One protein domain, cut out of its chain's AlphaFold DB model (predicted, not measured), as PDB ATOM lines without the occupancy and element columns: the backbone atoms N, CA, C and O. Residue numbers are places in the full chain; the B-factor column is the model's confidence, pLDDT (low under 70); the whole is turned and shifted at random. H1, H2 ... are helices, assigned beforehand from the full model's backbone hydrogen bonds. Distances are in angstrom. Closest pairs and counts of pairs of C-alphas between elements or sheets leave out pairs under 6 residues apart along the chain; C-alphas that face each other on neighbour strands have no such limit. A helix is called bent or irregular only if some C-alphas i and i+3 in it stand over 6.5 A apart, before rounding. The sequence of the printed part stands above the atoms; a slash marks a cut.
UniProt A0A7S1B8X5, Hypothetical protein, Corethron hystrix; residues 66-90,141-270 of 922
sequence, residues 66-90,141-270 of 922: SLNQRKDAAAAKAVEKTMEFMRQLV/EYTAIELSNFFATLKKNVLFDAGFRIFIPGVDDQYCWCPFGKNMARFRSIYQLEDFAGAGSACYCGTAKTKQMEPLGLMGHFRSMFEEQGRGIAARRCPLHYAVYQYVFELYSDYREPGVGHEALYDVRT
ATOM      1  N   SER A  66     -46.804   1.081 -59.402       79.94
ATOM      2  CA  SER A  66     -47.350   2.420 -59.667       79.94
ATOM      3  C   SER A  66     -46.735   3.484 -58.748       79.94
ATOM      4  O   SER A  66     -46.346   4.565 -59.204       79.94
ATOM      5  N   LEU A  67     -46.570   3.183 -57.457       81.56
ATOM      6  CA  LEU A  67     -45.909   4.083 -56.514       81.56
ATOM      7  C   LEU A  67     -44.430   4.292 -56.868       81.56
ATOM      8  O   LEU A  67     -43.961   5.431 -56.842       81.56
ATOM      9  N   ASN A  68     -43.710   3.233 -57.237       84.88
ATOM     10  CA  ASN A  68     -42.313   3.343 -57.661       84.88
ATOM     11  C   ASN A  68     -42.161   4.215 -58.915       84.88
ATOM     12  O   ASN A  68     -41.324   5.116 -58.927       84.88
ATOM     13  N   GLN A  69     -43.044   4.069 -59.909       89.31
ATOM     14  CA  GLN A  69     -43.066   4.958 -61.079       89.31
ATOM     15  C   GLN A  69     -43.275   6.431 -60.702       89.31
ATOM     16  O   GLN A  69     -42.626   7.319 -61.260       89.31
ATOM     17  N   ARG A  70     -44.155   6.715 -59.733       88.12
ATOM     18  CA  ARG A  70     -44.364   8.083 -59.228       88.12
ATOM     19  C   ARG A  70     -43.138   8.614 -58.496       88.12
ATOM     20  O   ARG A  70     -42.768   9.766 -58.706       88.12
ATOM     21  N   LYS A  71     -42.499   7.788 -57.663       92.00
ATOM     22  CA  LYS A  71     -41.243   8.128 -56.982       92.00
ATOM     23  C   LYS A  71     -40.131   8.433 -57.991       92.00
ATOM     24  O   LYS A  71     -39.390   9.396 -57.812       92.00
ATOM     25  N   ASP A  72     -40.030   7.665 -59.070       93.62
ATOM     26  CA  ASP A  72     -39.065   7.904 -60.147       93.62
ATOM     27  C   ASP A  72     -39.331   9.227 -60.870       93.62
ATOM     28  O   ASP A  72     -38.417  10.041 -61.023       93.62
ATOM     29  N   ALA A  73     -40.588   9.484 -61.243       94.38
ATOM     30  CA  ALA A  73     -40.986  10.729 -61.891       94.38
ATOM     31  C   ALA A  73     -40.754  11.957 -60.989       94.38
ATOM     32  O   ALA A  73     -40.217  12.969 -61.445       94.38
ATOM     33  N   ALA A  74     -41.105  11.863 -59.702       94.81
ATOM     34  CA  ALA A  74     -40.880  12.922 -58.720       94.81
ATOM     35  C   ALA A  74     -39.384  13.188 -58.501       94.81
ATOM     36  O   ALA A  74     -38.965  14.343 -58.447       94.81
ATOM     37  N   ALA A  75     -38.561  12.135 -58.435       96.38
ATOM     38  CA  ALA A  75     -37.111  12.259 -58.311       96.38
ATOM     39  C   ALA A  75     -36.493  12.962 -59.525       96.38
ATOM     40  O   ALA A  75     -35.695  13.881 -59.349       96.38
ATOM     41  N   ALA A  76     -36.887  12.589 -60.746       96.25
ATOM     42  CA  ALA A  76     -36.381  13.217 -61.965       96.25
ATOM     43  C   ALA A  76     -36.669  14.730 -61.991       96.25
ATOM     44  O   ALA A  76     -35.757  15.534 -62.198       96.25
ATOM     45  N   LYS A  77     -37.911  15.129 -61.682       96.50
ATOM     46  CA  LYS A  77     -38.294  16.547 -61.586       96.50
ATOM     47  C   LYS A  77     -37.578  17.280 -60.451       96.50
ATOM     48  O   LYS A  77     -37.197  18.439 -60.608       96.50
ATOM     49  N   ALA A  78     -37.385  16.625 -59.307       95.50
ATOM     50  CA  ALA A  78     -36.664  17.210 -58.182       95.50
ATOM     51  C   ALA A  78     -35.195  17.494 -58.532       95.50
ATOM     52  O   ALA A  78     -34.679  18.556 -58.171       95.50
ATOM     53  N   VAL A  79     -34.534  16.593 -59.271       96.06
ATOM     54  CA  VAL A  79     -33.171  16.807 -59.792       96.06
ATOM     55  C   VAL A  79     -33.146  18.012 -60.729       96.06
ATOM     56  O   VAL A  79     -32.357  18.929 -60.507       96.06
ATOM     57  N   GLU A  80     -34.037  18.062 -61.722       96.06
ATOM     58  CA  GLU A  80     -34.119  19.161 -62.692       96.06
ATOM     59  C   GLU A  80     -34.267  20.530 -62.007       96.06
ATOM     60  O   GLU A  80     -33.440  21.428 -62.208       96.06
ATOM     61  N   LYS A  81     -35.261  20.659 -61.119       94.56
ATOM     62  CA  LYS A  81     -35.524  21.900 -60.375       94.56
ATOM     63  C   LYS A  81     -34.368  22.287 -59.458       94.56
ATOM     64  O   LYS A  81     -34.062  23.467 -59.311       94.56
ATOM     65  N   THR A  82     -33.694  21.314 -58.845       93.00
ATOM     66  CA  THR A  82     -32.531  21.589 -57.987       93.00
ATOM     67  C   THR A  82     -31.335  22.075 -58.799       93.00
ATOM     68  O   THR A  82     -30.655  23.006 -58.375       93.00
ATOM     69  N   MET A  83     -31.091  21.508 -59.983       93.19
ATOM     70  CA  MET A  83     -30.033  21.989 -60.879       93.19
ATOM     71  C   MET A  83     -30.313  23.416 -61.366       93.19
ATOM     72  O   MET A  83     -29.396  24.229 -61.486       93.19
ATOM     73  N   GLU A  84     -31.572  23.756 -61.648       91.19
ATOM     74  CA  GLU A  84     -31.975  25.136 -61.944       91.19
ATOM     75  C   GLU A  84     -31.746  26.067 -60.746       91.19
ATOM     76  O   GLU A  84     -31.116  27.115 -60.890       91.19
ATOM     77  N   PHE A  85     -32.164  25.647 -59.552       88.75
ATOM     78  CA  PHE A  85     -31.942  26.389 -58.315       88.75
ATOM     79  C   PHE A  85     -30.452  26.649 -58.049       88.75
ATOM     80  O   PHE A  85     -30.069  27.778 -57.752       88.75
ATOM     81  N   MET A  86     -29.588  25.643 -58.219       88.06
ATOM     82  CA  MET A  86     -28.138  25.805 -58.061       88.06
ATOM     83  C   MET A  86     -27.552  26.778 -59.089       88.06
ATOM     84  O   MET A  86     -26.739  27.623 -58.721       88.06
ATOM     85  N   ARG A  87     -28.016  26.753 -60.347       87.75
ATOM     86  CA  ARG A  87     -27.596  27.730 -61.371       87.75
ATOM     87  C   ARG A  87     -27.942  29.164 -60.976       87.75
ATOM     88  O   ARG A  87     -27.118  30.055 -61.159       87.75
ATOM     89  N   GLN A  88     -29.115  29.384 -60.380       84.31
ATOM     90  CA  GLN A  88     -29.522  30.704 -59.882       84.31
ATOM     91  C   GLN A  88     -28.652  31.192 -58.711       84.31
ATOM     92  O   GLN A  88     -28.491  32.399 -58.538       84.31
ATOM     93  N   LEU A  89     -28.067  30.282 -57.920       79.19
ATOM     94  CA  LEU A  89     -27.146  30.631 -56.829       79.19
ATOM     95  C   LEU A  89     -25.749  31.036 -57.320       79.19
ATOM     96  O   LEU A  89     -25.072  31.792 -56.627       79.19
ATOM     97  N   VAL A  90     -25.322  30.542 -58.487       74.62
ATOM     98  CA  VAL A  90     -23.983  30.793 -59.055       74.62
ATOM     99  C   VAL A  90     -23.909  32.125 -59.808       74.62
ATOM    100  O   VAL A  90     -22.810  32.632 -60.018       74.62
ATOM    101  N   GLU A 141     -21.060  22.064 -55.194       75.56
ATOM    102  CA  GLU A 141     -21.603  21.783 -56.514       75.56
ATOM    103  C   GLU A 141     -21.959  20.300 -56.558       75.56
ATOM    104  O   GLU A 141     -21.083  19.453 -56.691       75.56
ATOM    105  N   TYR A 142     -23.246  19.992 -56.401       87.56
ATOM    106  CA  TYR A 142     -23.754  18.650 -56.669       87.56
ATOM    107  C   TYR A 142     -24.038  18.516 -58.161       87.56
ATOM    108  O   TYR A 142     -24.691  19.365 -58.774       87.56
ATOM    109  N   THR A 143     -23.583  17.422 -58.747       91.75
ATOM    110  CA  THR A 143     -23.927  17.030 -60.107       91.75
ATOM    111  C   THR A 143     -25.335  16.433 -60.157       91.75
ATOM    112  O   THR A 143     -25.869  15.923 -59.168       91.75
ATOM    113  N   ALA A 144     -25.946  16.437 -61.345       92.62
ATOM    114  CA  ALA A 144     -27.236  15.780 -61.551       92.62
ATOM    115  C   ALA A 144     -27.171  14.275 -61.222       92.62
ATOM    116  O   ALA A 144     -28.121  13.732 -60.667       92.62
ATOM    117  N   ILE A 145     -26.034  13.627 -61.507       93.00
ATOM    118  CA  ILE A 145     -25.803  12.201 -61.238       93.00
ATOM    119  C   ILE A 145     -25.800  11.927 -59.730       93.00
ATOM    120  O   ILE A 145     -26.463  10.997 -59.276       93.00
ATOM    121  N   GLU A 146     -25.116  12.755 -58.938       92.31
ATOM    122  CA  GLU A 146     -25.099  12.626 -57.476       92.31
ATOM    123  C   GLU A 146     -26.497  12.798 -56.874       92.31
ATOM    124  O   GLU A 146     -26.901  12.009 -56.018       92.31
ATOM    125  N   LEU A 147     -27.276  13.774 -57.356       93.25
ATOM    126  CA  LEU A 147     -28.663  13.959 -56.919       93.25
ATOM    127  C   LEU A 147     -29.557  12.775 -57.321       93.25
ATOM    128  O   LEU A 147     -30.378  12.326 -56.521       93.25
ATOM    129  N   SER A 148     -29.392  12.234 -58.532       94.25
ATOM    130  CA  SER A 148     -30.115  11.038 -58.979       94.25
ATOM    131  C   SER A 148     -29.800   9.818 -58.109       94.25
ATOM    132  O   SER A 148     -30.727   9.118 -57.693       94.25
ATOM    133  N   ASN A 149     -28.526   9.597 -57.775       91.94
ATOM    134  CA  ASN A 149     -28.100   8.513 -56.889       91.94
ATOM    135  C   ASN A 149     -28.669   8.689 -55.477       91.94
ATOM    136  O   ASN A 149     -29.206   7.741 -54.902       91.94
ATOM    137  N   PHE A 150     -28.646   9.915 -54.947       94.12
ATOM    138  CA  PHE A 150     -29.267  10.231 -53.664       94.12
ATOM    139  C   PHE A 150     -30.761   9.872 -53.646       94.12
ATOM    140  O   PHE A 150     -31.224   9.236 -52.700       94.12
ATOM    141  N   PHE A 151     -31.524  10.201 -54.696       95.62
ATOM    142  CA  PHE A 151     -32.942   9.834 -54.754       95.62
ATOM    143  C   PHE A 151     -33.182   8.341 -54.961       95.62
ATOM    144  O   PHE A 151     -34.129   7.812 -54.383       95.62
ATOM    145  N   ALA A 152     -32.353   7.644 -55.740       91.69
ATOM    146  CA  ALA A 152     -32.439   6.186 -55.862       91.69
ATOM    147  C   ALA A 152     -32.328   5.499 -54.489       91.69
ATOM    148  O   ALA A 152     -33.014   4.513 -54.221       91.69
ATOM    149  N   THR A 153     -31.525   6.080 -53.601       92.56
ATOM    150  CA  THR A 153     -31.381   5.652 -52.214       92.56
ATOM    151  C   THR A 153     -32.531   6.123 -51.317       92.56
ATOM    152  O   THR A 153     -33.070   5.332 -50.544       92.56
ATOM    153  N   LEU A 154     -32.948   7.391 -51.413       92.06
ATOM    154  CA  LEU A 154     -34.011   7.963 -50.576       92.06
ATOM    155  C   LEU A 154     -35.345   7.220 -50.735       92.06
ATOM    156  O   LEU A 154     -36.058   7.046 -49.753       92.06
ATOM    157  N   LYS A 155     -35.654   6.717 -51.937       90.69
ATOM    158  CA  LYS A 155     -36.860   5.908 -52.211       90.69
ATOM    159  C   LYS A 155     -36.958   4.636 -51.371       90.69
ATOM    160  O   LYS A 155     -38.071   4.163 -51.151       90.69
ATOM    161  N   LYS A 156     -35.809   4.112 -50.930       86.69
ATOM    162  CA  LYS A 156     -35.672   2.922 -50.079       86.69
ATOM    163  C   LYS A 156     -35.746   3.262 -48.586       86.69
ATOM    164  O   LYS A 156     -35.660   2.370 -47.744       86.69
ATOM    165  N   ASN A 157     -35.846   4.546 -48.233       87.25
ATOM    166  CA  ASN A 157     -35.941   4.992 -46.851       87.25
ATOM    167  C   ASN A 157     -37.393   4.940 -46.367       87.25
ATOM    168  O   ASN A 157     -38.128   5.927 -46.417       87.25
ATOM    169  N   VAL A 158     -37.771   3.780 -45.839       80.50
ATOM    170  CA  VAL A 158     -39.090   3.543 -45.247       80.50
ATOM    171  C   VAL A 158     -39.426   4.567 -44.163       80.50
ATOM    172  O   VAL A 158     -40.537   5.080 -44.148       80.50
ATOM    173  N   LEU A 159     -38.473   4.916 -43.290       78.69
ATOM    174  CA  LEU A 159     -38.686   5.885 -42.207       78.69
ATOM    175  C   LEU A 159     -39.043   7.278 -42.731       78.69
ATOM    176  O   LEU A 159     -39.828   7.989 -42.113       78.69
ATOM    177  N   PHE A 160     -38.463   7.674 -43.862       86.12
ATOM    178  CA  PHE A 160     -38.751   8.959 -44.490       86.12
ATOM    179  C   PHE A 160     -40.169   8.993 -45.069       86.12
ATOM    180  O   PHE A 160     -40.915   9.939 -44.816       86.12
ATOM    181  N   ASP A 161     -40.561   7.945 -45.799       82.06
ATOM    182  CA  ASP A 161     -41.909   7.837 -46.363       82.06
ATOM    183  C   ASP A 161     -42.972   7.717 -45.260       82.06
ATOM    184  O   ASP A 161     -43.990   8.410 -45.296       82.06
ATOM    185  N   ALA A 162     -42.707   6.883 -44.254       73.50
ATOM    186  CA  ALA A 162     -43.510   6.697 -43.050       73.50
ATOM    187  C   ALA A 162     -43.717   8.016 -42.299       73.50
ATOM    188  O   ALA A 162     -44.850   8.435 -42.059       73.50
ATOM    189  N   GLY A 163     -42.613   8.704 -41.998       72.00
ATOM    190  CA  GLY A 163     -42.602   9.975 -41.284       72.00
ATOM    191  C   GLY A 163     -43.291  11.111 -42.039       72.00
ATOM    192  O   GLY A 163     -43.624  12.114 -41.425       72.00
ATOM    193  N   PHE A 164     -43.538  10.978 -43.345       77.69
ATOM    194  CA  PHE A 164     -44.376  11.919 -44.092       77.69
ATOM    195  C   PHE A 164     -45.853  11.487 -44.143       77.69
ATOM    196  O   PHE A 164     -46.741  12.332 -44.038       77.69
ATOM    197  N   ARG A 165     -46.131  10.182 -44.289       69.19
ATOM    198  CA  ARG A 165     -47.487   9.625 -44.477       69.19
ATOM    199  C   ARG A 165     -48.297   9.454 -43.193       69.19
ATOM    200  O   ARG A 165     -49.517   9.558 -43.246       69.19
ATOM    201  N   ILE A 166     -47.652   9.148 -42.065       59.41
ATOM    202  CA  ILE A 166     -48.340   8.830 -40.796       59.41
ATOM    203  C   ILE A 166     -48.854  10.081 -40.083       59.41
ATOM    204  O   ILE A 166     -49.628   9.957 -39.137       59.41
ATOM    205  N   PHE A 167     -48.472  11.286 -40.510       55.44
ATOM    206  CA  PHE A 167     -48.798  12.489 -39.751       55.44
ATOM    207  C   PHE A 167     -50.305  12.680 -39.562       55.44
ATOM    208  O   PHE A 167     -51.033  13.060 -40.475       55.44
ATOM    209  N   ILE A 168     -50.734  12.453 -38.320       49.91
ATOM    210  CA  ILE A 168     -51.996  12.912 -37.761       49.91
ATOM    211  C   ILE A 168     -51.714  14.320 -37.225       49.91
ATOM    212  O   ILE A 168     -50.894  14.468 -36.312       49.91
ATOM    213  N   PRO A 169     -52.356  15.370 -37.757       43.97
ATOM    214  CA  PRO A 169     -52.245  16.706 -37.187       43.97
ATOM    215  C   PRO A 169     -52.629  16.681 -35.696       43.97
ATOM    216  O   PRO A 169     -53.777  16.385 -35.367       43.97
ATOM    217  N   GLY A 170     -51.687  16.988 -34.795       47.28
ATOM    218  CA  GLY A 170     -51.945  17.159 -33.354       47.28
ATOM    219  C   GLY A 170     -51.148  16.263 -32.400       47.28
ATOM    220  O   GLY A 170     -51.270  16.441 -31.191       47.28
ATOM    221  N   VAL A 171     -50.326  15.337 -32.901       51.50
ATOM    222  CA  VAL A 171     -49.364  14.600 -32.062       51.50
ATOM    223  C   VAL A 171     -48.050  15.387 -32.038       51.50
ATOM    224  O   VAL A 171     -47.516  15.700 -33.102       51.50
ATOM    225  N   ASP A 172     -47.560  15.743 -30.845       53.25
ATOM    226  CA  ASP A 172     -46.287  16.451 -30.621       53.25
ATOM    227  C   ASP A 172     -45.092  15.560 -31.004       53.25
ATOM    228  O   ASP A 172     -44.348  15.062 -30.156       53.25
ATOM    229  N   ASP A 173     -44.906  15.324 -32.300       56.66
ATOM    230  CA  ASP A 173     -43.736  14.623 -32.797       56.66
ATOM    231  C   ASP A 173     -42.524  15.567 -32.717       56.66
ATOM    232  O   ASP A 173     -42.351  16.497 -33.508       56.66
ATOM    233  N   GLN A 174     -41.681  15.356 -31.703       60.38
ATOM    234  CA  GLN A 174     -40.446  16.120 -31.503       60.38
ATOM    235  C   GLN A 174     -39.349  15.742 -32.519       60.38
ATOM    236  O   GLN A 174     -38.250  16.309 -32.478       60.38
ATOM    237  N   TYR A 175     -39.604  14.786 -33.421       64.69
ATOM    238  CA  TYR A 175     -38.606  14.251 -34.337       64.69
ATOM    239  C   TYR A 175     -38.680  14.896 -35.727       64.69
ATOM    240  O   TYR A 175     -39.702  14.944 -36.402       64.69
ATOM    241  N   CYS A 176     -37.527  15.374 -36.203       70.56
ATOM    242  CA  CYS A 176     -37.367  15.782 -37.593       70.56
ATOM    243  C   CYS A 176     -37.000  14.558 -38.446       70.56
ATOM    244  O   CYS A 176     -35.917  13.989 -38.277       70.56
ATOM    245  N   TRP A 177     -37.881  14.198 -39.385       79.56
ATOM    246  CA  TRP A 177     -37.700  13.104 -40.352       79.56
ATOM    247  C   TRP A 177     -36.879  13.501 -41.588       79.56
ATOM    248  O   TRP A 177     -36.858  12.795 -42.590       79.56
ATOM    249  N   CYS A 178     -36.174  14.634 -41.541       86.31
ATOM    250  CA  CYS A 178     -35.279  15.043 -42.618       86.31
ATOM    251  C   CYS A 178     -34.183  13.977 -42.828       86.31
ATOM    252  O   CYS A 178     -33.540  13.592 -41.847       86.31
ATOM    253  N   PRO A 179     -33.887  13.544 -44.073       88.19
ATOM    254  CA  PRO A 179     -32.830  12.562 -44.356       88.19
ATOM    255  C   PRO A 179     -31.437  13.029 -43.900       88.19
ATOM    256  O   PRO A 179     -30.538  12.213 -43.695       88.19
ATOM    257  N   PHE A 180     -31.270  14.332 -43.657       85.81
ATOM    258  CA  PHE A 180     -30.055  14.956 -43.122       85.81
ATOM    259  C   PHE A 180     -30.116  15.228 -41.606       85.81
ATOM    260  O   PHE A 180     -29.165  15.742 -41.019       85.81
ATOM    261  N   GLY A 181     -31.223  14.883 -40.943       80.50
ATOM    262  CA  GLY A 181     -31.423  15.037 -39.503       80.50
ATOM    263  C   GLY A 181     -30.670  13.993 -38.670       80.50
ATOM    264  O   GLY A 181     -30.242  12.951 -39.168       80.50
ATOM    265  N   LYS A 182     -30.520  14.243 -37.363       77.06
ATOM    266  CA  LYS A 182     -29.829  13.316 -36.441       77.06
ATOM    267  C   LYS A 182     -30.479  11.928 -36.401       77.06
ATOM    268  O   LYS A 182     -29.764  10.935 -36.380       77.06
ATOM    269  N   ASN A 183     -31.806  11.863 -36.494       75.00
ATOM    270  CA  ASN A 183     -32.561  10.605 -36.445       75.00
ATOM    271  C   ASN A 183     -32.396   9.741 -37.709       75.00
ATOM    272  O   ASN A 183     -32.694   8.559 -37.681       75.00
ATOM    273  N   MET A 184     -31.868  10.305 -38.800       82.62
ATOM    274  CA  MET A 184     -31.606   9.584 -40.054       82.62
ATOM    275  C   MET A 184     -30.131   9.168 -40.208       82.62
ATOM    276  O   MET A 184     -29.687   8.851 -41.309       82.62
ATOM    277  N   ALA A 185     -29.343   9.179 -39.122       82.38
ATOM    278  CA  ALA A 185     -27.919   8.830 -39.163       82.38
ATOM    279  C   ALA A 185     -27.664   7.390 -39.635       82.38
ATOM    280  O   ALA A 185     -26.807   7.179 -40.486       82.38
ATOM    281  N   ARG A 186     -28.454   6.419 -39.152       82.62
ATOM    282  CA  ARG A 186     -28.340   5.010 -39.562       82.62
ATOM    283  C   ARG A 186     -28.621   4.825 -41.054       82.62
ATOM    284  O   ARG A 186     -27.849   4.161 -41.732       82.62
ATOM    285  N   PHE A 187     -29.680   5.458 -41.568       86.12
ATOM    286  CA  PHE A 187     -29.987   5.456 -43.002       86.12
ATOM    287  C   PHE A 187     -28.811   5.992 -43.822       86.12
ATOM    288  O   PHE A 187     -28.396   5.344 -44.778       86.12
ATOM    289  N   ARG A 188     -28.246   7.143 -43.433       88.06
ATOM    290  CA  ARG A 188     -27.097   7.700 -44.152       88.06
ATOM    291  C   ARG A 188     -25.920   6.735 -44.163       88.06
ATOM    292  O   ARG A 188     -25.332   6.564 -45.219       88.06
ATOM    293  N   SER A 189     -25.657   6.066 -43.044       83.00
ATOM    294  CA  SER A 189     -24.531   5.142 -42.943       83.00
ATOM    295  C   SER A 189     -24.683   3.865 -43.756       83.00
ATOM    296  O   SER A 189     -23.749   3.453 -44.436       83.00
ATOM    297  N   ILE A 190     -25.887   3.290 -43.793       82.31
ATOM    298  CA  ILE A 190     -26.179   2.107 -44.620       82.31
ATOM    299  C   ILE A 190     -25.915   2.380 -46.106       82.31
ATOM    300  O   ILE A 190     -25.486   1.487 -46.831       82.31
ATOM    301  N   TYR A 191     -26.170   3.606 -46.562       84.81
ATOM    302  CA  TYR A 191     -26.075   3.964 -47.973       84.81
ATOM    303  C   TYR A 191     -24.925   4.919 -48.309       84.81
ATOM    304  O   TYR A 191     -24.932   5.505 -49.392       84.81
ATOM    305  N   GLN A 192     -23.953   5.074 -47.406       87.19
ATOM    306  CA  GLN A 192     -22.748   5.881 -47.622       87.19
ATOM    307  C   GLN A 192     -23.058   7.340 -48.019       87.19
ATOM    308  O   GLN A 192     -22.441   7.925 -48.907       87.19
ATOM    309  N   LEU A 193     -24.081   7.932 -47.392       84.38
ATOM    310  CA  LEU A 193     -24.530   9.309 -47.637       84.38
ATOM    311  C   LEU A 193     -23.928  10.318 -46.642       84.38
ATOM    312  O   LEU A 193     -24.425  11.440 -46.512       84.38
ATOM    313  N   GLU A 194     -22.894   9.940 -45.895       81.56
ATOM    314  CA  GLU A 194     -22.201  10.815 -44.948       81.56
ATOM    315  C   GLU A 194     -21.607  12.045 -45.640       81.56
ATOM    316  O   GLU A 194     -21.720  13.156 -45.113       81.56
ATOM    317  N   ASP A 195     -21.082  11.874 -46.855       76.00
ATOM    318  CA  ASP A 195     -20.495  12.958 -47.648       76.00
ATOM    319  C   ASP A 195     -21.541  14.002 -48.067       76.00
ATOM    320  O   ASP A 195     -21.263  15.203 -48.057       76.00
ATOM    321  N   PHE A 196     -22.793  13.582 -48.304       72.50
ATOM    322  CA  PHE A 196     -23.919  14.489 -48.570       72.50
ATOM    323  C   PHE A 196     -24.312  15.326 -47.341       72.50
ATOM    324  O   PHE A 196     -24.872  16.416 -47.475       72.50
ATOM    325  N   ALA A 197     -24.034  14.844 -46.126       64.12
ATOM    326  CA  ALA A 197     -24.273  15.591 -44.890       64.12
ATOM    327  C   ALA A 197     -23.082  16.493 -44.488       64.12
ATOM    328  O   ALA A 197     -23.242  17.383 -43.638       64.12
ATOM    329  N   GLY A 198     -21.919  16.290 -45.123       59.69
ATOM    330  CA  GLY A 198     -20.620  16.852 -44.767       59.69
ATOM    331  C   GLY A 198     -20.067  16.238 -43.475       59.69
ATOM    332  O   GLY A 198     -20.815  16.044 -42.515       59.69
ATOM    333  N   ALA A 199     -18.748  16.011 -43.403       46.44
ATOM    334  CA  ALA A 199     -18.012  15.392 -42.279       46.44
ATOM    335  C   ALA A 199     -18.098  16.139 -40.916       46.44
ATOM    336  O   ALA A 199     -17.345  15.876 -39.984       46.44
ATOM    337  N   GLY A 200     -19.031  17.081 -40.777       49.09
ATOM    338  CA  GLY A 200     -19.293  17.859 -39.576       49.09
ATOM    339  C   GLY A 200     -20.365  18.924 -39.796       49.09
ATOM    340  O   GLY A 200     -20.068  20.111 -39.886       49.09
ATOM    341  N   SER A 201     -21.641  18.525 -39.802       46.75
ATOM    342  CA  SER A 201     -22.794  19.418 -39.569       46.75
ATOM    343  C   SER A 201     -23.035  20.566 -40.567       46.75
ATOM    344  O   SER A 201     -23.549  21.616 -40.179       46.75
ATOM    345  N   ALA A 202     -22.742  20.396 -41.862       47.09
ATOM    346  CA  ALA A 202     -23.022  21.476 -42.818       47.09
ATOM    347  C   ALA A 202     -24.537  21.747 -42.976       47.09
ATOM    348  O   ALA A 202     -24.927  22.885 -43.256       47.09
ATOM    349  N   CYS A 203     -25.409  20.760 -42.699       54.25
ATOM    350  CA  CYS A 203     -26.800  21.064 -42.361       54.25
ATOM    351  C   CYS A 203     -26.971  21.348 -40.862       54.25
ATOM    352  O   CYS A 203     -26.932  20.442 -40.029       54.25
ATOM    353  N   TYR A 204     -27.332  22.589 -40.526       55.56
ATOM    354  CA  TYR A 204     -27.749  23.026 -39.182       55.56
ATOM    355  C   TYR A 204     -29.073  22.406 -38.680       55.56
ATOM    356  O   TYR A 204     -29.606  22.816 -37.647       55.56
ATOM    357  N   CYS A 205     -29.577  21.377 -39.363       59.91
ATOM    358  CA  CYS A 205     -30.672  20.513 -38.941       59.91
ATOM    359  C   CYS A 205     -30.515  20.068 -37.469       59.91
ATOM    360  O   CYS A 205     -31.481  20.012 -36.715       59.91
ATOM    361  N   GLY A 206     -29.277  19.781 -37.040       50.88
ATOM    362  CA  GLY A 206     -28.965  19.242 -35.712       50.88
ATOM    363  C   GLY A 206     -28.951  20.244 -34.549       50.88
ATOM    364  O   GLY A 206     -28.863  19.800 -33.399       50.88
ATOM    365  N   THR A 207     -29.008  21.555 -34.819       47.41
ATOM    366  CA  THR A 207     -28.963  22.631 -33.800       47.41
ATOM    367  C   THR A 207     -30.298  23.329 -33.574       47.41
ATOM    368  O   THR A 207     -30.400  24.155 -32.667       47.41
ATOM    369  N   ALA A 208     -31.321  23.012 -34.369       51.62
ATOM    370  CA  ALA A 208     -32.674  23.488 -34.136       51.62
ATOM    371  C   ALA A 208     -33.195  22.877 -32.823       51.62
ATOM    372  O   ALA A 208     -33.815  21.821 -32.807       51.62
ATOM    373  N   LYS A 209     -32.925  23.540 -31.691       46.78
ATOM    374  CA  LYS A 209     -33.673  23.368 -30.438       46.78
ATOM    375  C   LYS A 209     -35.078  23.941 -30.649       46.78
ATOM    376  O   LYS A 209     -35.460  24.913 -30.005       46.78
ATOM    377  N   THR A 210     -35.826  23.423 -31.613       47.06
ATOM    378  CA  THR A 210     -37.195  23.858 -31.869       47.06
ATOM    379  C   THR A 210     -38.084  23.181 -30.847       47.06
ATOM    380  O   THR A 210     -38.660  22.126 -31.087       47.06
ATOM    381  N   LYS A 211     -38.171  23.808 -29.671       44.53
ATOM    382  CA  LYS A 211     -39.395  23.760 -28.880       44.53
ATOM    383  C   LYS A 211     -40.535  24.117 -29.845       44.53
ATOM    384  O   LYS A 211     -40.490  25.200 -30.417       44.53
ATOM    385  N   GLN A 212     -41.479  23.198 -30.042       46.22
ATOM    386  CA  GLN A 212     -42.718  23.399 -30.807       46.22
ATOM    387  C   GLN A 212     -42.529  23.624 -32.320       46.22
ATOM    388  O   GLN A 212     -42.888  24.676 -32.844       46.22
ATOM    389  N   MET A 213     -42.003  22.638 -33.058       46.66
ATOM    390  CA  MET A 213     -42.418  22.550 -34.465       46.66
ATOM    391  C   MET A 213     -43.828  21.964 -34.471       46.66
ATOM    392  O   MET A 213     -44.010  20.813 -34.090       46.66
ATOM    393  N   GLU A 214     -44.820  22.775 -34.843       48.19
ATOM    394  CA  GLU A 214     -46.168  22.285 -35.142       48.19
ATOM    395  C   GLU A 214     -46.101  21.112 -36.147       48.19
ATOM    396  O   GLU A 214     -45.142  21.040 -36.924       48.19
ATOM    397  N   PRO A 215     -47.114  20.221 -36.187       41.88
ATOM    398  CA  PRO A 215     -47.162  18.977 -36.983       41.88
ATOM    399  C   PRO A 215     -46.946  19.097 -38.514       41.88
ATOM    400  O   PRO A 215     -47.020  18.114 -39.237       41.88
ATOM    401  N   LEU A 216     -46.599  20.280 -39.022       54.53
ATOM    402  CA  LEU A 216     -46.023  20.537 -40.347       54.53
ATOM    403  C   LEU A 216     -44.497  20.293 -40.407       54.53
ATOM    404  O   LEU A 216     -43.839  20.744 -41.346       54.53
ATOM    405  N   GLY A 217     -43.915  19.621 -39.408       66.75
ATOM    406  CA  GLY A 217     -42.488  19.655 -39.074       66.75
ATOM    407  C   GLY A 217     -41.515  19.483 -40.243       66.75
ATOM    408  O   GLY A 217     -40.574  20.261 -40.353       66.75
ATOM    409  N   LEU A 218     -41.737  18.534 -41.162       78.38
ATOM    410  CA  LEU A 218     -40.810  18.292 -42.278       78.38
ATOM    411  C   LEU A 218     -40.915  19.348 -43.394       78.38
ATOM    412  O   LEU A 218     -39.905  19.916 -43.812       78.38
ATOM    413  N   MET A 219     -42.129  19.648 -43.864       83.75
ATOM    414  CA  MET A 219     -42.341  20.636 -44.932       83.75
ATOM    415  C   MET A 219     -42.147  22.068 -44.438       83.75
ATOM    416  O   MET A 219     -41.650  22.908 -45.187       83.75
ATOM    417  N   GLY A 220     -42.500  22.344 -43.183       77.06
ATOM    418  CA  GLY A 220     -42.181  23.587 -42.487       77.06
ATOM    419  C   GLY A 220     -40.676  23.743 -42.285       77.06
ATOM    420  O   GLY A 220     -40.135  24.805 -42.588       77.06
ATOM    421  N   HIS A 221     -39.972  22.674 -41.888       79.75
ATOM    422  CA  HIS A 221     -38.509  22.665 -41.835       79.75
ATOM    423  C   HIS A 221     -37.904  23.017 -43.196       79.75
ATOM    424  O   HIS A 221     -37.091  23.936 -43.271       79.75
ATOM    425  N   PHE A 222     -38.339  22.370 -44.279       84.31
ATOM    426  CA  PHE A 222     -37.855  22.703 -45.615       84.31
ATOM    427  C   PHE A 222     -38.182  24.142 -46.019       84.31
ATOM    428  O   PHE A 222     -37.278  24.864 -46.425       84.31
ATOM    429  N   ARG A 223     -39.423  24.606 -45.844       80.88
ATOM    430  CA  ARG A 223     -39.818  25.986 -46.173       80.88
ATOM    431  C   ARG A 223     -39.026  27.030 -45.393       80.88
ATOM    432  O   ARG A 223     -38.525  27.977 -45.995       80.88
ATOM    433  N   SER A 224     -38.788  26.808 -44.099       75.62
ATOM    434  CA  SER A 224     -37.967  27.699 -43.263       75.62
ATOM    435  C   SER A 224     -36.536  27.884 -43.790       75.62
ATOM    436  O   SER A 224     -35.920  28.922 -43.554       75.62
ATOM    437  N   MET A 225     -36.010  26.919 -44.557       75.62
ATOM    438  CA  MET A 225     -34.677  27.004 -45.163       75.62
ATOM    439  C   MET A 225     -34.640  27.888 -46.424       75.62
ATOM    440  O   MET A 225     -33.551  28.273 -46.857       75.62
ATOM    441  N   PHE A 226     -35.798  28.235 -47.006       74.31
ATOM    442  CA  PHE A 226     -35.895  28.977 -48.272       74.31
ATOM    443  C   PHE A 226     -36.734  30.268 -48.203       74.31
ATOM    444  O   PHE A 226     -36.445  31.191 -48.966       74.31
ATOM    445  N   GLU A 227     -37.732  30.355 -47.314       69.50
ATOM    446  CA  GLU A 227     -38.766  31.408 -47.311       69.50
ATOM    447  C   GLU A 227     -38.522  32.581 -46.340       69.50
ATOM    448  O   GLU A 227     -39.174  33.614 -46.493       69.50
ATOM    449  N   GLU A 228     -37.593  32.511 -45.372       59.31
ATOM    450  CA  GLU A 228     -37.357  33.634 -44.441       59.31
ATOM    451  C   GLU A 228     -36.707  34.848 -45.142       59.31
ATOM    452  O   GLU A 228     -35.495  35.059 -45.120       59.31
ATOM    453  N   GLN A 229     -37.548  35.703 -45.725       49.91
ATOM    454  CA  GLN A 229     -37.186  36.962 -46.385       49.91
ATOM    455  C   GLN A 229     -36.758  38.087 -45.412       49.91
ATOM    456  O   GLN A 229     -36.463  39.193 -45.853       49.91
ATOM    457  N   GLY A 230     -36.703  37.840 -44.097       49.44
ATOM    458  CA  GLY A 230     -36.572  38.907 -43.090       49.44
ATOM    459  C   GLY A 230     -35.264  38.968 -42.297       49.44
ATOM    460  O   GLY A 230     -35.001  39.978 -41.650       49.44
ATOM    461  N   ARG A 231     -34.426  37.923 -42.303       46.62
ATOM    462  CA  ARG A 231     -33.174  37.904 -41.522       46.62
ATOM    463  C   ARG A 231     -32.017  37.635 -42.463       46.62
ATOM    464  O   ARG A 231     -31.849  36.515 -42.927       46.62
ATOM    465  N   GLY A 232     -31.262  38.683 -42.789       47.78
ATOM    466  CA  GLY A 232     -30.225  38.675 -43.818       47.78
ATOM    467  C   GLY A 232     -29.246  37.508 -43.699       47.78
ATOM    468  O   GLY A 232     -28.254  37.605 -42.987       47.78
ATOM    469  N   ILE A 233     -29.509  36.413 -44.414       44.41
ATOM    470  CA  ILE A 233     -28.600  35.280 -44.555       44.41
ATOM    471  C   ILE A 233     -28.810  34.659 -45.945       44.41
ATOM    472  O   ILE A 233     -29.515  33.672 -46.118       44.41
ATOM    473  N   ALA A 234     -28.073  35.170 -46.934       46.84
ATOM    474  CA  ALA A 234     -27.786  34.458 -48.185       46.84
ATOM    475  C   ALA A 234     -27.066  33.097 -47.962       46.84
ATOM    476  O   ALA A 234     -26.823  32.355 -48.904       46.84
ATOM    477  N   ALA A 235     -26.731  32.740 -46.714       47.53
ATOM    478  CA  ALA A 235     -25.914  31.584 -46.335       47.53
ATOM    479  C   ALA A 235     -26.685  30.310 -45.906       47.53
ATOM    480  O   ALA A 235     -26.073  29.433 -45.288       47.53
ATOM    481  N   ARG A 236     -27.998  30.182 -46.171       56.66
ATOM    482  CA  ARG A 236     -28.804  29.016 -45.716       56.66
ATOM    483  C   ARG A 236     -29.591  28.262 -46.794       56.66
ATOM    484  O   ARG A 236     -30.359  27.367 -46.466       56.66
ATOM    485  N   ARG A 237     -29.347  28.529 -48.078       69.81
ATOM    486  CA  ARG A 237     -29.960  27.769 -49.177       69.81
ATOM    487  C   ARG A 237     -29.193  26.469 -49.424       69.81
ATOM    488  O   ARG A 237     -28.256  26.450 -50.211       69.81
ATOM    489  N   CYS A 238     -29.554  25.399 -48.717       82.25
ATOM    490  CA  CYS A 238     -28.980  24.070 -48.948       82.25
ATOM    491  C   CYS A 238     -29.652  23.406 -50.168       82.25
ATOM    492  O   CYS A 238     -30.849  23.116 -50.083       82.25
ATOM    493  N   PRO A 239     -28.922  23.123 -51.268       86.94
ATOM    494  CA  PRO A 239     -29.504  22.503 -52.461       86.94
ATOM    495  C   PRO A 239     -30.168  21.154 -52.181       86.94
ATOM    496  O   PRO A 239     -31.224  20.867 -52.728       86.94
ATOM    497  N   LEU A 240     -29.617  20.355 -51.262       87.88
ATOM    498  CA  LEU A 240     -30.182  19.051 -50.917       87.88
ATOM    499  C   LEU A 240     -31.530  19.144 -50.192       87.88
ATOM    500  O   LEU A 240     -32.419  18.339 -50.449       87.88
ATOM    501  N   HIS A 241     -31.726  20.140 -49.321       89.56
ATOM    502  CA  HIS A 241     -33.037  20.356 -48.689       89.56
ATOM    503  C   HIS A 241     -34.071  20.785 -49.725       89.56
ATOM    504  O   HIS A 241     -35.234  20.403 -49.628       89.56
ATOM    505  N   TYR A 242     -33.639  21.557 -50.725       90.31
ATOM    506  CA  TYR A 242     -34.508  22.003 -51.801       90.31
ATOM    507  C   TYR A 242     -34.888  20.818 -52.687       90.31
ATOM    508  O   TYR A 242     -36.057  20.653 -53.019       90.31
ATOM    509  N   ALA A 243     -33.926  19.939 -52.974       92.31
ATOM    510  CA  ALA A 243     -34.163  18.698 -53.694       92.31
ATOM    511  C   ALA A 243     -35.196  17.822 -52.979       92.31
ATOM    512  O   ALA A 243     -36.194  17.440 -53.586       92.31
ATOM    513  N   VAL A 244     -35.002  17.536 -51.687       92.56
ATOM    514  CA  VAL A 244     -35.941  16.698 -50.924       92.56
ATOM    515  C   VAL A 244     -37.320  17.354 -50.834       92.56
ATOM    516  O   VAL A 244     -38.325  16.667 -51.003       92.56
ATOM    517  N   TYR A 245     -37.385  18.675 -50.650       92.56
ATOM    518  CA  TYR A 245     -38.640  19.423 -50.706       92.56
ATOM    519  C   TYR A 245     -39.364  19.234 -52.043       92.56
ATOM    520  O   TYR A 245     -40.541  18.883 -52.046       92.56
ATOM    521  N   GLN A 246     -38.671  19.421 -53.173       94.56
ATOM    522  CA  GLN A 246     -39.267  19.251 -54.501       94.56
ATOM    523  C   GLN A 246     -39.712  17.809 -54.741       94.56
ATOM    524  O   GLN A 246     -40.781  17.593 -55.296       94.56
ATOM    525  N   TYR A 247     -38.937  16.826 -54.282       95.12
ATOM    526  CA  TYR A 247     -39.305  15.416 -54.384       95.12
ATOM    527  C   TYR A 247     -40.600  15.104 -53.633       95.12
ATOM    528  O   TYR A 247     -41.517  14.526 -54.208       95.12
ATOM    529  N   VAL A 248     -40.700  15.528 -52.369       92.38
ATOM    530  CA  VAL A 248     -41.913  15.336 -51.563       92.38
ATOM    531  C   VAL A 248     -43.089  16.084 -52.186       92.38
ATOM    532  O   VAL A 248     -44.177  15.527 -52.310       92.38
ATOM    533  N   PHE A 249     -42.874  17.320 -52.633       92.56
ATOM    534  CA  PHE A 249     -43.921  18.108 -53.267       92.56
ATOM    535  C   PHE A 249     -44.454  17.433 -54.535       92.56
ATOM    536  O   PHE A 249     -45.654  17.224 -54.631       92.56
ATOM    537  N   GLU A 250     -43.593  17.020 -55.467       93.94
ATOM    538  CA  GLU A 250     -44.004  16.352 -56.714       93.94
ATOM    539  C   GLU A 250     -44.631  14.974 -56.478       93.94
ATOM    540  O   GLU A 250     -45.549  14.574 -57.192       93.94
ATOM    541  N   LEU A 251     -44.152  14.227 -55.480       91.75
ATOM    542  CA  LEU A 251     -44.696  12.906 -55.177       91.75
ATOM    543  C   LEU A 251     -46.134  12.999 -54.649       91.75
ATOM    544  O   LEU A 251     -46.972  12.147 -54.970       91.75
ATOM    545  N   TYR A 252     -46.421  14.040 -53.866       90.88
ATOM    546  CA  TYR A 252     -47.660  14.180 -53.106       90.88
ATOM    547  C   TYR A 252     -48.561  15.344 -53.561       90.88
ATOM    548  O   TYR A 252     -49.607  15.542 -52.947       90.88
ATOM    549  N   SER A 253     -48.217  16.112 -54.603       89.81
ATOM    550  CA  SER A 253     -49.037  17.232 -55.116       89.81
ATOM    551  C   SER A 253     -50.328  16.776 -55.789       89.81
ATOM    552  O   SER A 253     -51.322  17.493 -55.761       89.81
ATOM    553  N   ASP A 254     -50.310  15.563 -56.336       87.00
ATOM    554  CA  ASP A 254     -51.462  14.855 -56.898       87.00
ATOM    555  C   ASP A 254     -51.661  13.554 -56.110       87.00
ATOM    556  O   ASP A 254     -51.647  12.442 -56.646       87.00
ATOM    557  N   TYR A 255     -51.697  13.661 -54.778       78.38
ATOM    558  CA  TYR A 255     -51.761  12.477 -53.923       78.38
ATOM    559  C   TYR A 255     -53.085  11.727 -54.085       78.38
ATOM    560  O   TYR A 255     -53.078  10.497 -54.096       78.38
ATOM    561  N   ARG A 256     -54.193  12.463 -54.241       73.69
ATOM    562  CA  ARG A 256     -55.546  11.893 -54.331       73.69
ATOM    563  C   ARG A 256     -56.215  12.182 -55.662       73.69
ATOM    564  O   ARG A 256     -56.588  11.259 -56.374       73.69
ATOM    565  N   GLU A 257     -56.325  13.460 -55.998       80.75
ATOM    566  CA  GLU A 257     -56.944  13.936 -57.229       80.75
ATOM    567  C   GLU A 257     -55.982  14.886 -57.942       80.75
ATOM    568  O   GLU A 257     -55.185  15.552 -57.270       80.75
ATOM    569  N   PRO A 258     -56.048  14.990 -59.281       83.31
ATOM    570  CA  PRO A 258     -55.284  15.992 -60.013       83.31
ATOM    571  C   PRO A 258     -55.519  17.396 -59.431       83.31
ATOM    572  O   PRO A 258     -56.643  17.903 -59.421       83.31
ATOM    573  N   GLY A 259     -54.461  18.029 -58.924       84.62
ATOM    574  CA  GLY A 259     -54.512  19.346 -58.288       84.62
ATOM    575  C   GLY A 259     -55.009  19.359 -56.835       84.62
ATOM    576  O   GLY A 259     -55.432  20.420 -56.350       84.62
ATOM    577  N   VAL A 260     -54.998  18.215 -56.142       88.75
ATOM    578  CA  VAL A 260     -55.234  18.110 -54.692       88.75
ATOM    579  C   VAL A 260     -54.126  17.277 -54.046       88.75
ATOM    580  O   VAL A 260     -54.131  16.041 -54.083       88.75
ATOM    581  N   GLY A 261     -53.175  17.979 -53.431       88.38
ATOM    582  CA  GLY A 261     -52.047  17.351 -52.761       88.38
ATOM    583  C   GLY A 261     -52.359  16.864 -51.352       88.38
ATOM    584  O   GLY A 261     -53.433  17.109 -50.804       88.38
ATOM    585  N   HIS A 262     -51.392  16.182 -50.744       88.19
ATOM    586  CA  HIS A 262     -51.455  15.793 -49.336       88.19
ATOM    587  C   HIS A 262     -51.515  17.033 -48.428       88.19
ATOM    588  O   HIS A 262     -50.763  17.984 -48.639       88.19
ATOM    589  N   GLU A 263     -52.354  17.031 -47.387       85.88
ATOM    590  CA  GLU A 263     -52.559  18.212 -46.530       85.88
ATOM    591  C   GLU A 263     -51.257  18.722 -45.883       85.88
ATOM    592  O   GLU A 263     -51.012  19.926 -45.862       85.88
ATOM    593  N   ALA A 264     -50.358  17.814 -45.482       83.69
ATOM    594  CA  ALA A 264     -49.040  18.143 -44.917       83.69
ATOM    595  C   ALA A 264     -48.096  18.918 -45.868       83.69
ATOM    596  O   ALA A 264     -47.087  19.469 -45.419       83.69
ATOM    597  N   LEU A 265     -48.393  18.984 -47.173       87.69
ATOM    598  CA  LEU A 265     -47.629  19.809 -48.116       87.69
ATOM    599  C   LEU A 265     -47.858  21.305 -47.919       87.69
ATOM    600  O   LEU A 265     -46.983  22.100 -48.263       87.69
ATOM    601  N   TYR A 266     -49.018  21.689 -47.390       87.12
ATOM    602  CA  TYR A 266     -49.500  23.066 -47.379       87.12
ATOM    603  C   TYR A 266     -49.410  23.675 -45.978       87.12
ATOM    604  O   TYR A 266     -49.201  22.978 -44.994       87.12
ATOM    605  N   ASP A 267     -49.439  25.004 -45.871       82.88
ATOM    606  CA  ASP A 267     -49.545  25.659 -44.557       82.88
ATOM    607  C   ASP A 267     -51.010  25.604 -44.105       82.88
ATOM    608  O   ASP A 267     -51.901  25.857 -44.916       82.88
ATOM    609  N   VAL A 268     -51.274  25.311 -42.827       82.00
ATOM    610  CA  VAL A 268     -52.634  25.192 -42.264       82.00
ATOM    611  C   VAL A 268     -53.533  26.411 -42.529       82.00
ATOM    612  O   VAL A 268     -54.760  26.305 -42.496       82.00
ATOM    613  N   ARG A 269     -52.940  27.580 -42.807       83.94
ATOM    614  CA  ARG A 269     -53.633  28.843 -43.101       83.94
ATOM    615  C   ARG A 269     -54.026  28.998 -44.575       83.94
ATOM    616  O   ARG A 269     -54.839  29.868 -44.886       83.94
ATOM    617  N   THR A 270     -53.467  28.190 -45.474       87.69
ATOM    618  CA  THR A 270     -53.668  28.298 -46.932       87.69
ATOM    619  C   THR A 270     -54.987  27.674 -47.398       87.69
ATOM    620  O   THR A 270     -55.567  26.815 -46.728       87.69
TER     621      THR A 270
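This is residues 66 to 90 and 141 to 270 of the 922 residues of the protein "Hypothetical protein" of Corethron hystrix (UniProt A0A7S1B8X5). Helix H8 runs through the middle, with the long helix H1 packed on one side of it and the short H7 on the other, while H2 packs slantwise on H1. The small helices H3 to H6 and long loops make up much of the rest of this rounded body. The printed part has 155 residues, with eight named helices, H1 to H8 in order, and no named strand: all helix. It is compact, with a radius of gyration of the C-alphas of 15.1 A and spans of 38 by 35 by 32 A.

H1, residues 66 to 90, begins at C-alpha 66 (-47.350, 2.420, -59.667) and is 36.8 A long. H2 is residues 144 to 154, 15.1 A; H3, 158 to 165; H4, 182 to 190, 14.3 A, irregular, with C-alphas 183 and 186 7.7 A apart. H5 is 194 to 197, H6 204 to 207 and H7 217 to 224. H8, 239 to 252, is 20.0 A long and ends at C-alpha 252 (-47.660, 14.180, -53.106).

H1 and H8 touch, closest at the C-alphas of Ala 78 and Gln 246, 4.9 A, opposite ways at a shallow tilt of 34.8 degrees, only just short of steep. With residues 75 to 83 alone, H1 touches H2, closest C-alphas Ala 75 and Phe 151, 6.0 A, at a steep tilt of 40 degrees. H8 touches H7 with residues 241 to 245 alone, closest C-alphas Tyr 245 and Phe 222, 6.1 A. H4 is near H2 and H3, and close but not clearly touching H5 and H6, with closest C-alphas 5.9 A and 6.0 A apart. Helix packing is mostly crossed, only just: 1 of 3 tilts is shallow. Every O i to N i+4 pair is within hydrogen-bond range in H1, H2, H3, H7 and H8, and 3 of 5 in H4; H5 and H6 are too short for such a pair.

The C-alphas of Ser 66 and Gly 232 are the farthest apart, 43.1 A. Residues 91 to 140 are not printed, and C-alphas 90 and 141 are 9.7 A apart across the cut. The links H3 to H4 and H7 to H8 are long. Mean pLDDT of the printed part is 77.0; residues 165 to 175, 197 to 217 and 227 to 237 are under 70.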